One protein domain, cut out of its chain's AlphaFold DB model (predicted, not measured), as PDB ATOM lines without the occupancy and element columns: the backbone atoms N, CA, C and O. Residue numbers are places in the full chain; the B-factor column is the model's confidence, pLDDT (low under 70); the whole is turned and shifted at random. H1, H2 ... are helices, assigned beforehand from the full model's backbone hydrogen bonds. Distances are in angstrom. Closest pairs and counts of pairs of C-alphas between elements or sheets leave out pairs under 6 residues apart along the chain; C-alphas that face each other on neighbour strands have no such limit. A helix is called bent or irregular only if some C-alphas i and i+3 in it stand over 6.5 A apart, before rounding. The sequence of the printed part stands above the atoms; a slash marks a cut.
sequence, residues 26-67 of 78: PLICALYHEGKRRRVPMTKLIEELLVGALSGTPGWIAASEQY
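AT A GLANCE: This is residues 26 to 67 of the 78 residues of an uncharacterized protein of Verrucomicrobiales bacterium (UniProt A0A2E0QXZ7). Three short helices follow one another in a loose, open zigzag, with H2 in the middle and H1 and H3 set crosswise at its two ends. H1 and H2 meet in a corner, where the first residues of H2 come up to residues 31 to 35 of H1, while H3 lies beyond the far end of H2 and touches neither helix. The printed part has 42 residues with three named helices, in the order H1, H2, H3, and no named strand, and its class is all helix. The whole is loose, with a radius of gyration of the C-alphas of 12.7 A, and elongated, spanning 35 by 18 by 13 A along its three main axes.

HOW THE PARTS SIT: H2, residues 42 to 54, and H1, residues 26 to 38, touch, with 6 pairs of C-alphas within 8 A. Their closest C-alphas are those of Gly 35 and Met 42, 5.3 A apart. H1 touches H2 with residues 31 to 35 alone, and H2 touches H1 with residues 42 to 46 alone. The lines of H1 and H2 are about perpendicular, at 77 degrees, and their centres are 12.3 A apart. H2 and H3, residues 58 to 66, are close but not clearly touching, with 1 pair of C-alphas within 8 A, that of Leu 54 and Trp 60 at 6.0 A. The lines of H2 and H3 are also about perpendicular, at 73 degrees, and their centres are 16.5 A apart. H1 and H3 are apart. In H1, H2 and H3 every O i to N i+4 pair is within hydrogen-bond range.

IN THESE COORDINATES: H2 has 13 residues, from Met 42 to Leu 54, and measures 17.9 A from first to last C-alpha. H1, Pro 26 to Arg 38, also has 13 residues and measures 18.3 A; it begins with C-alpha 26 at (-18.077, 2.420, 59.612). H3, Pro 58 to Gln 66, has 9 residues, measures 12.5 A and ends with C-alpha 66 at (-31.012, -11.160, 32.807). C-alpha 42, where H2 begins, is at (-11.979, -5.888, 50.453). No helix is bent or irregular.

THE WHOLE: The two C-alphas farthest apart are those of Arg 37 and Glu 65, at 35.3 A. The first and last printed C-alphas, those of Pro 26 and Tyr 67, are 31.5 A apart. The printed part runs from residue 26 to residue 67 without a cut. The links from H1 to H2 and from H2 to H3 are both tight, each with 3 residues between the helices. The mean pLDDT of the printed part is 95.2, and no printed residue is under 70.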
ATOM      1  N   PRO A  26     -18.209   3.550  58.691       94.81
ATOM      2  CA  PRO A  26     -18.077   2.420  59.612       94.81
ATOM      3  C   PRO A  26     -18.034   1.066  58.898       94.81
ATOM      4  O   PRO A  26     -17.237   0.206  59.266       94.81
ATOM      5  N   LEU A  27     -18.839   0.890  57.845       95.19
ATOM      6  CA  LEU A  27     -18.876  -0.357  57.085       95.19
ATOM      7  C   LEU A  27     -17.591  -0.558  56.272       95.19
ATOM      8  O   LEU A  27     -17.049  -1.659  56.249       95.19
ATOM      9  N   ILE A  28     -17.040   0.511  55.690       94.00
ATOM     10  CA  ILE A  28     -15.716   0.477  55.047       94.00
ATOM     11  C   ILE A  28     -14.624   0.070  56.044       94.00
ATOM     12  O   ILE A  28     -13.800  -0.788  55.727       94.00
ATOM     13  N   CYS A  29     -14.625   0.629  57.259       97.44
ATOM     14  CA  CYS A  29     -13.681   0.235  58.306       97.44
ATOM     15  C   CYS A  29     -13.834  -1.247  58.683       97.44
ATOM     16  O   CYS A  29     -12.834  -1.959  58.768       97.44
ATOM     17  N   ALA A  30     -15.067  -1.729  58.859       97.50
ATOM     18  CA  ALA A  30     -15.331  -3.133  59.159       97.50
ATOM     19  C   ALA A  30     -14.812  -4.061  58.047       97.50
ATOM     20  O   ALA A  30     -14.085  -5.012  58.330       97.50
ATOM     21  N   LEU A  31     -15.103  -3.738  56.783       96.88
ATOM     22  CA  LEU A  31     -14.616  -4.475  55.615       96.88
ATOM     23  C   LEU A  31     -13.085  -4.502  55.545       96.88
ATOM     24  O   LEU A  31     -12.506  -5.537  55.220       96.88
ATOM     25  N   TYR A  32     -12.420  -3.393  55.878       97.50
ATOM     26  CA  TYR A  32     -10.959  -3.325  55.913       97.50
ATOM     27  C   TYR A  32     -10.372  -4.262  56.971       97.50
ATOM     28  O   TYR A  32      -9.496  -5.075  56.666       97.50
ATOM     29  N   HIS A  33     -10.859  -4.172  58.212       98.50
ATOM     30  CA  HIS A  33     -10.362  -5.009  59.304       98.50
ATOM     31  C   HIS A  33     -10.619  -6.492  59.042       98.50
ATOM     32  O   HIS A  33      -9.728  -7.315  59.254       98.50
ATOM     33  N   GLU A  34     -11.799  -6.825  58.523       98.31
ATOM     34  CA  GLU A  34     -12.162  -8.204  58.229       98.31
ATOM     35  C   GLU A  34     -11.382  -8.770  57.037       98.31
ATOM     36  O   GLU A  34     -10.852  -9.879  57.120       98.31
ATOM     37  N   GLY A  35     -11.221  -7.994  55.961       98.12
ATOM     38  CA  GLY A  35     -10.397  -8.379  54.813       98.12
ATOM     39  C   GLY A  35      -8.944  -8.620  55.220       98.12
ATOM     40  O   GLY A  35      -8.363  -9.650  54.878       98.12
ATOM     41  N   LYS A  36      -8.381  -7.738  56.059       98.25
ATOM     42  CA  LYS A  36      -7.038  -7.911  56.633       98.25
ATOM     43  C   LYS A  36      -6.934  -9.185  57.475       98.25
ATOM     44  O   LYS A  36      -5.970  -9.931  57.317       98.25
ATOM     45  N   ARG A  37      -7.917  -9.455  58.343       98.50
ATOM     46  CA  ARG A  37      -7.957 -10.656  59.196       98.50
ATOM     47  C   ARG A  37      -8.015 -11.945  58.371       98.50
ATOM     48  O   ARG A  37      -7.326 -12.905  58.701       98.50
ATOM     49  N   ARG A  38      -8.811 -11.957  57.297       97.62
ATOM     50  CA  ARG A  38      -8.986 -13.101  56.383       97.62
ATOM     51  C   ARG A  38      -7.913 -13.204  55.292       97.62
ATOM     52  O   ARG A  38      -7.862 -14.218  54.608       97.62
ATOM     53  N   ARG A  39      -7.060 -12.186  55.138       97.56
ATOM     54  CA  ARG A  39      -6.077 -12.044  54.046       97.56
ATOM     55  C   ARG A  39      -6.712 -12.064  52.649       97.56
ATOM     56  O   ARG A  39      -6.151 -12.636  51.720       97.56
ATOM     57  N   VAL A  40      -7.857 -11.402  52.495       97.19
ATOM     58  CA  VAL A  40      -8.533 -11.224  51.199       97.19
ATOM     59  C   VAL A  40      -8.717  -9.734  50.884       97.19
ATOM     60  O   VAL A  40      -8.949  -8.941  51.803       97.19
ATOM     61  N   PRO A  41      -8.626  -9.309  49.608       96.81
ATOM     62  CA  PRO A  41      -8.956  -7.940  49.220       96.81
ATOM     63  C   PRO A  41     -10.398  -7.582  49.603       96.81
ATOM     64  O   PRO A  41     -11.301  -8.403  49.457       96.81
ATOM     65  N   MET A  42     -10.640  -6.339  50.036       95.25
ATOM     66  CA  MET A  42     -11.979  -5.888  50.453       95.25
ATOM     67  C   MET A  42     -13.036  -6.087  49.362       95.25
ATOM     68  O   MET A  42     -14.166  -6.437  49.673       95.25
ATOM     69  N   THR A  43     -12.677  -5.898  48.092       92.62
ATOM     70  CA  THR A  43     -13.586  -6.108  46.956       92.62
ATOM     71  C   THR A  43     -14.044  -7.560  46.848       92.62
ATOM     72  O   THR A  43     -15.229  -7.803  46.646       92.62
ATOM     73  N   LYS A  44     -13.137  -8.520  47.063       94.69
ATOM     74  CA  LYS A  44     -13.464  -9.950  47.102       94.69
ATOM     75  C   LYS A  44     -14.294 -10.320  48.321       94.69
ATOM     76  O   LYS A  44     -15.270 -11.045  48.184       94.69
ATOM     77  N   LEU A  45     -13.980  -9.749  49.483       96.19
ATOM     78  CA  LEU A  45     -14.805  -9.925  50.675       96.19
ATOM     79  C   LEU A  45     -16.238  -9.413  50.457       96.19
ATOM     80  O   LEU A  45     -17.186 -10.095  50.822       96.19
ATOM     81  N   ILE A  46     -16.403  -8.225  49.868       94.75
ATOM     82  CA  ILE A  46     -17.728  -7.668  49.557       94.75
ATOM     83  C   ILE A  46     -18.476  -8.591  48.595       94.75
ATOM     84  O   ILE A  46     -19.639  -8.889  48.841       94.75
ATOM     85  N   GLU A  47     -17.819  -9.055  47.530       94.12
ATOM     86  CA  GLU A  47     -18.408  -9.988  46.566       94.12
ATOM     87  C   GLU A  47     -18.908 -11.264  47.262       94.12
ATOM     88  O   GLU A  47     -20.080 -11.605  47.139       94.12
ATOM     89  N   GLU A  48     -18.075 -11.914  48.078       94.75
ATOM     90  CA  GLU A  48     -18.452 -13.115  48.838       94.75
ATOM     91  C   GLU A  48     -19.632 -12.873  49.790       94.75
ATOM     92  O   GLU A  48     -20.566 -13.676  49.843       94.75
ATOM     93  N   LEU A  49     -19.604 -11.761  50.530       95.44
ATOM     94  CA  LEU A  49     -20.672 -11.394  51.459       95.44
ATOM     95  C   LEU A  49     -21.992 -11.135  50.726       95.44
ATOM     96  O   LEU A  49     -23.038 -11.601  51.174       95.44
ATOM     97  N   LEU A  50     -21.951 -10.413  49.604       94.69
ATOM     98  CA  LEU A  50     -23.141 -10.099  48.817       94.69
ATOM     99  C   LEU A  50     -23.702 -11.337  48.122       94.69
ATOM    100  O   LEU A  50     -24.912 -11.533  48.155       94.69
ATOM    101  N   VAL A  51     -22.854 -12.202  47.556       94.56
ATOM    102  CA  VAL A  51     -23.296 -13.483  46.989       94.56
ATOM    103  C   VAL A  51     -23.978 -14.323  48.065       94.56
ATOM    104  O   VAL A  51     -25.089 -14.798  47.842       94.56
ATOM    105  N   GLY A  52     -23.374 -14.457  49.249       93.62
ATOM    106  CA  GLY A  52     -23.972 -15.202  50.358       93.62
ATOM    107  C   GLY A  52     -25.311 -14.625  50.832       93.62
ATOM    108  O   GLY A  52     -26.227 -15.382  51.128       93.62
ATOM    109  N   ALA A  53     -25.443 -13.296  50.871       95.06
ATOM    110  CA  ALA A  53     -26.662 -12.626  51.324       95.06
ATOM    111  C   ALA A  53     -27.786 -12.597  50.274       95.06
ATOM    112  O   ALA A  53     -28.961 -12.571  50.636       95.06
ATOM    113  N   LEU A  54     -27.439 -12.553  48.984       95.62
ATOM    114  CA  LEU A  54     -28.407 -12.386  47.899       95.62
ATOM    115  C   LEU A  54     -28.790 -13.701  47.223       95.62
ATOM    116  O   LEU A  54     -29.861 -13.752  46.623       95.62
ATOM    117  N   SER A  55     -27.974 -14.753  47.312       92.44
ATOM    118  CA  SER A  55     -28.276 -16.050  46.691       92.44
ATOM    119  C   SER A  55     -29.683 -16.537  47.051       92.44
ATOM    120  O   SER A  55     -30.054 -16.601  48.219       92.44
ATOM    121  N   GLY A  56     -30.479 -16.868  46.032       89.69
ATOM    122  CA  GLY A  56     -31.853 -17.360  46.198       89.69
ATOM    123  C   GLY A  56     -32.906 -16.290  46.509       89.69
ATOM    124  O   GLY A  56     -34.093 -16.608  46.557       89.69
ATOM    125  N   THR A  57     -32.524 -15.023  46.679       96.19
ATOM    126  CA  THR A  57     -33.497 -13.924  46.781       96.19
ATOM    127  C   THR A  57     -34.188 -13.674  45.432       96.19
ATOM    128  O   THR A  57     -33.609 -13.966  44.383       96.19
ATOM    129  N   PRO A  58     -35.386 -13.053  45.405       96.94
ATOM    130  CA  PRO A  58     -36.034 -12.673  44.147       96.94
ATOM    131  C   PRO A  58     -35.151 -11.796  43.246       96.94
ATOM    132  O   PRO A  58     -35.156 -11.961  42.030       96.94
ATOM    133  N   GLY A  59     -34.345 -10.905  43.840       94.62
ATOM    134  CA  GLY A  59     -33.401 -10.071  43.092       94.62
ATOM    135  C   GLY A  59     -32.291 -10.882  42.421       94.62
ATOM    136  O   GLY A  59     -31.911 -10.581  41.294       94.62
ATOM    137  N   TRP A  60     -31.811 -11.943  43.074       94.69
ATOM    138  CA  TRP A  60     -30.844 -12.867  42.482       94.69
ATOM    139  C   TRP A  60     -31.438 -13.656  41.319       94.69
ATOM    140  O   TRP A  60     -30.794 -13.774  40.280       94.69
ATOM    141  N   ILE A  61     -32.671 -14.150  41.468       93.56
ATOM    142  CA  ILE A  61     -33.380 -14.877  40.406       93.56
ATOM    143  C   ILE A  61     -33.550 -13.972  39.181       93.56
ATOM    144  O   ILE A  61     -33.081 -14.329  38.101       93.56
ATOM    145  N   ALA A  62     -34.097 -12.767  39.362       95.31
ATOM    146  CA  ALA A  62     -34.275 -11.804  38.274       95.31
ATOM    147  C   ALA A  62     -32.948 -11.470  37.569       95.31
ATOM    148  O   ALA A  62     -32.861 -11.454  36.342       95.31
ATOM    149  N   ALA A  63     -31.878 -11.258  38.338       93.69
ATOM    150  CA  ALA A  63     -30.570 -10.977  37.765       93.69
ATOM    151  C   ALA A  63     -29.953 -12.208  37.066       93.69
ATOM    152  O   ALA A  63     -29.221 -12.041  36.095       93.69
ATOM    153  N   SER A  64     -30.269 -13.436  37.493       91.44
ATOM    154  CA  SER A  64     -29.817 -14.666  36.827       91.44
ATOM    155  C   SER A  64     -30.501 -14.918  35.486       91.44
ATOM    156  O   SER A  64     -29.873 -15.451  34.573       91.44
ATOM    157  N   GLU A  65     -31.747 -14.470  35.336       91.50
ATOM    158  CA  GLU A  65     -32.467 -14.488  34.063       91.50
ATOM    159  C   GLU A  65     -31.904 -13.440  33.095       91.50
ATOM    160  O   GLU A  65     -31.752 -13.707  31.903       91.50
ATOM    161  N   GLN A  66     -31.547 -12.259  33.610       92.50
ATOM    162  CA  GLN A  66     -31.012 -11.160  32.807       92.50
ATOM    163  C   GLN A  66     -29.532 -11.352  32.422       92.50
ATOM    164  O   GLN A  66     -29.137 -11.004  31.308       92.50
ATOM    165  N   TYR A  67     -28.719 -11.919  33.319       88.75
ATOM    166  CA  TYR A  67     -27.268 -12.084  33.161       88.75
ATOM    167  C   TYR A  67     -26.809 -13.540  33.396       88.75
ATOM    168  O   TYR A  67     -25.963 -13.808  34.257       88.75
TER     169      TYR A  67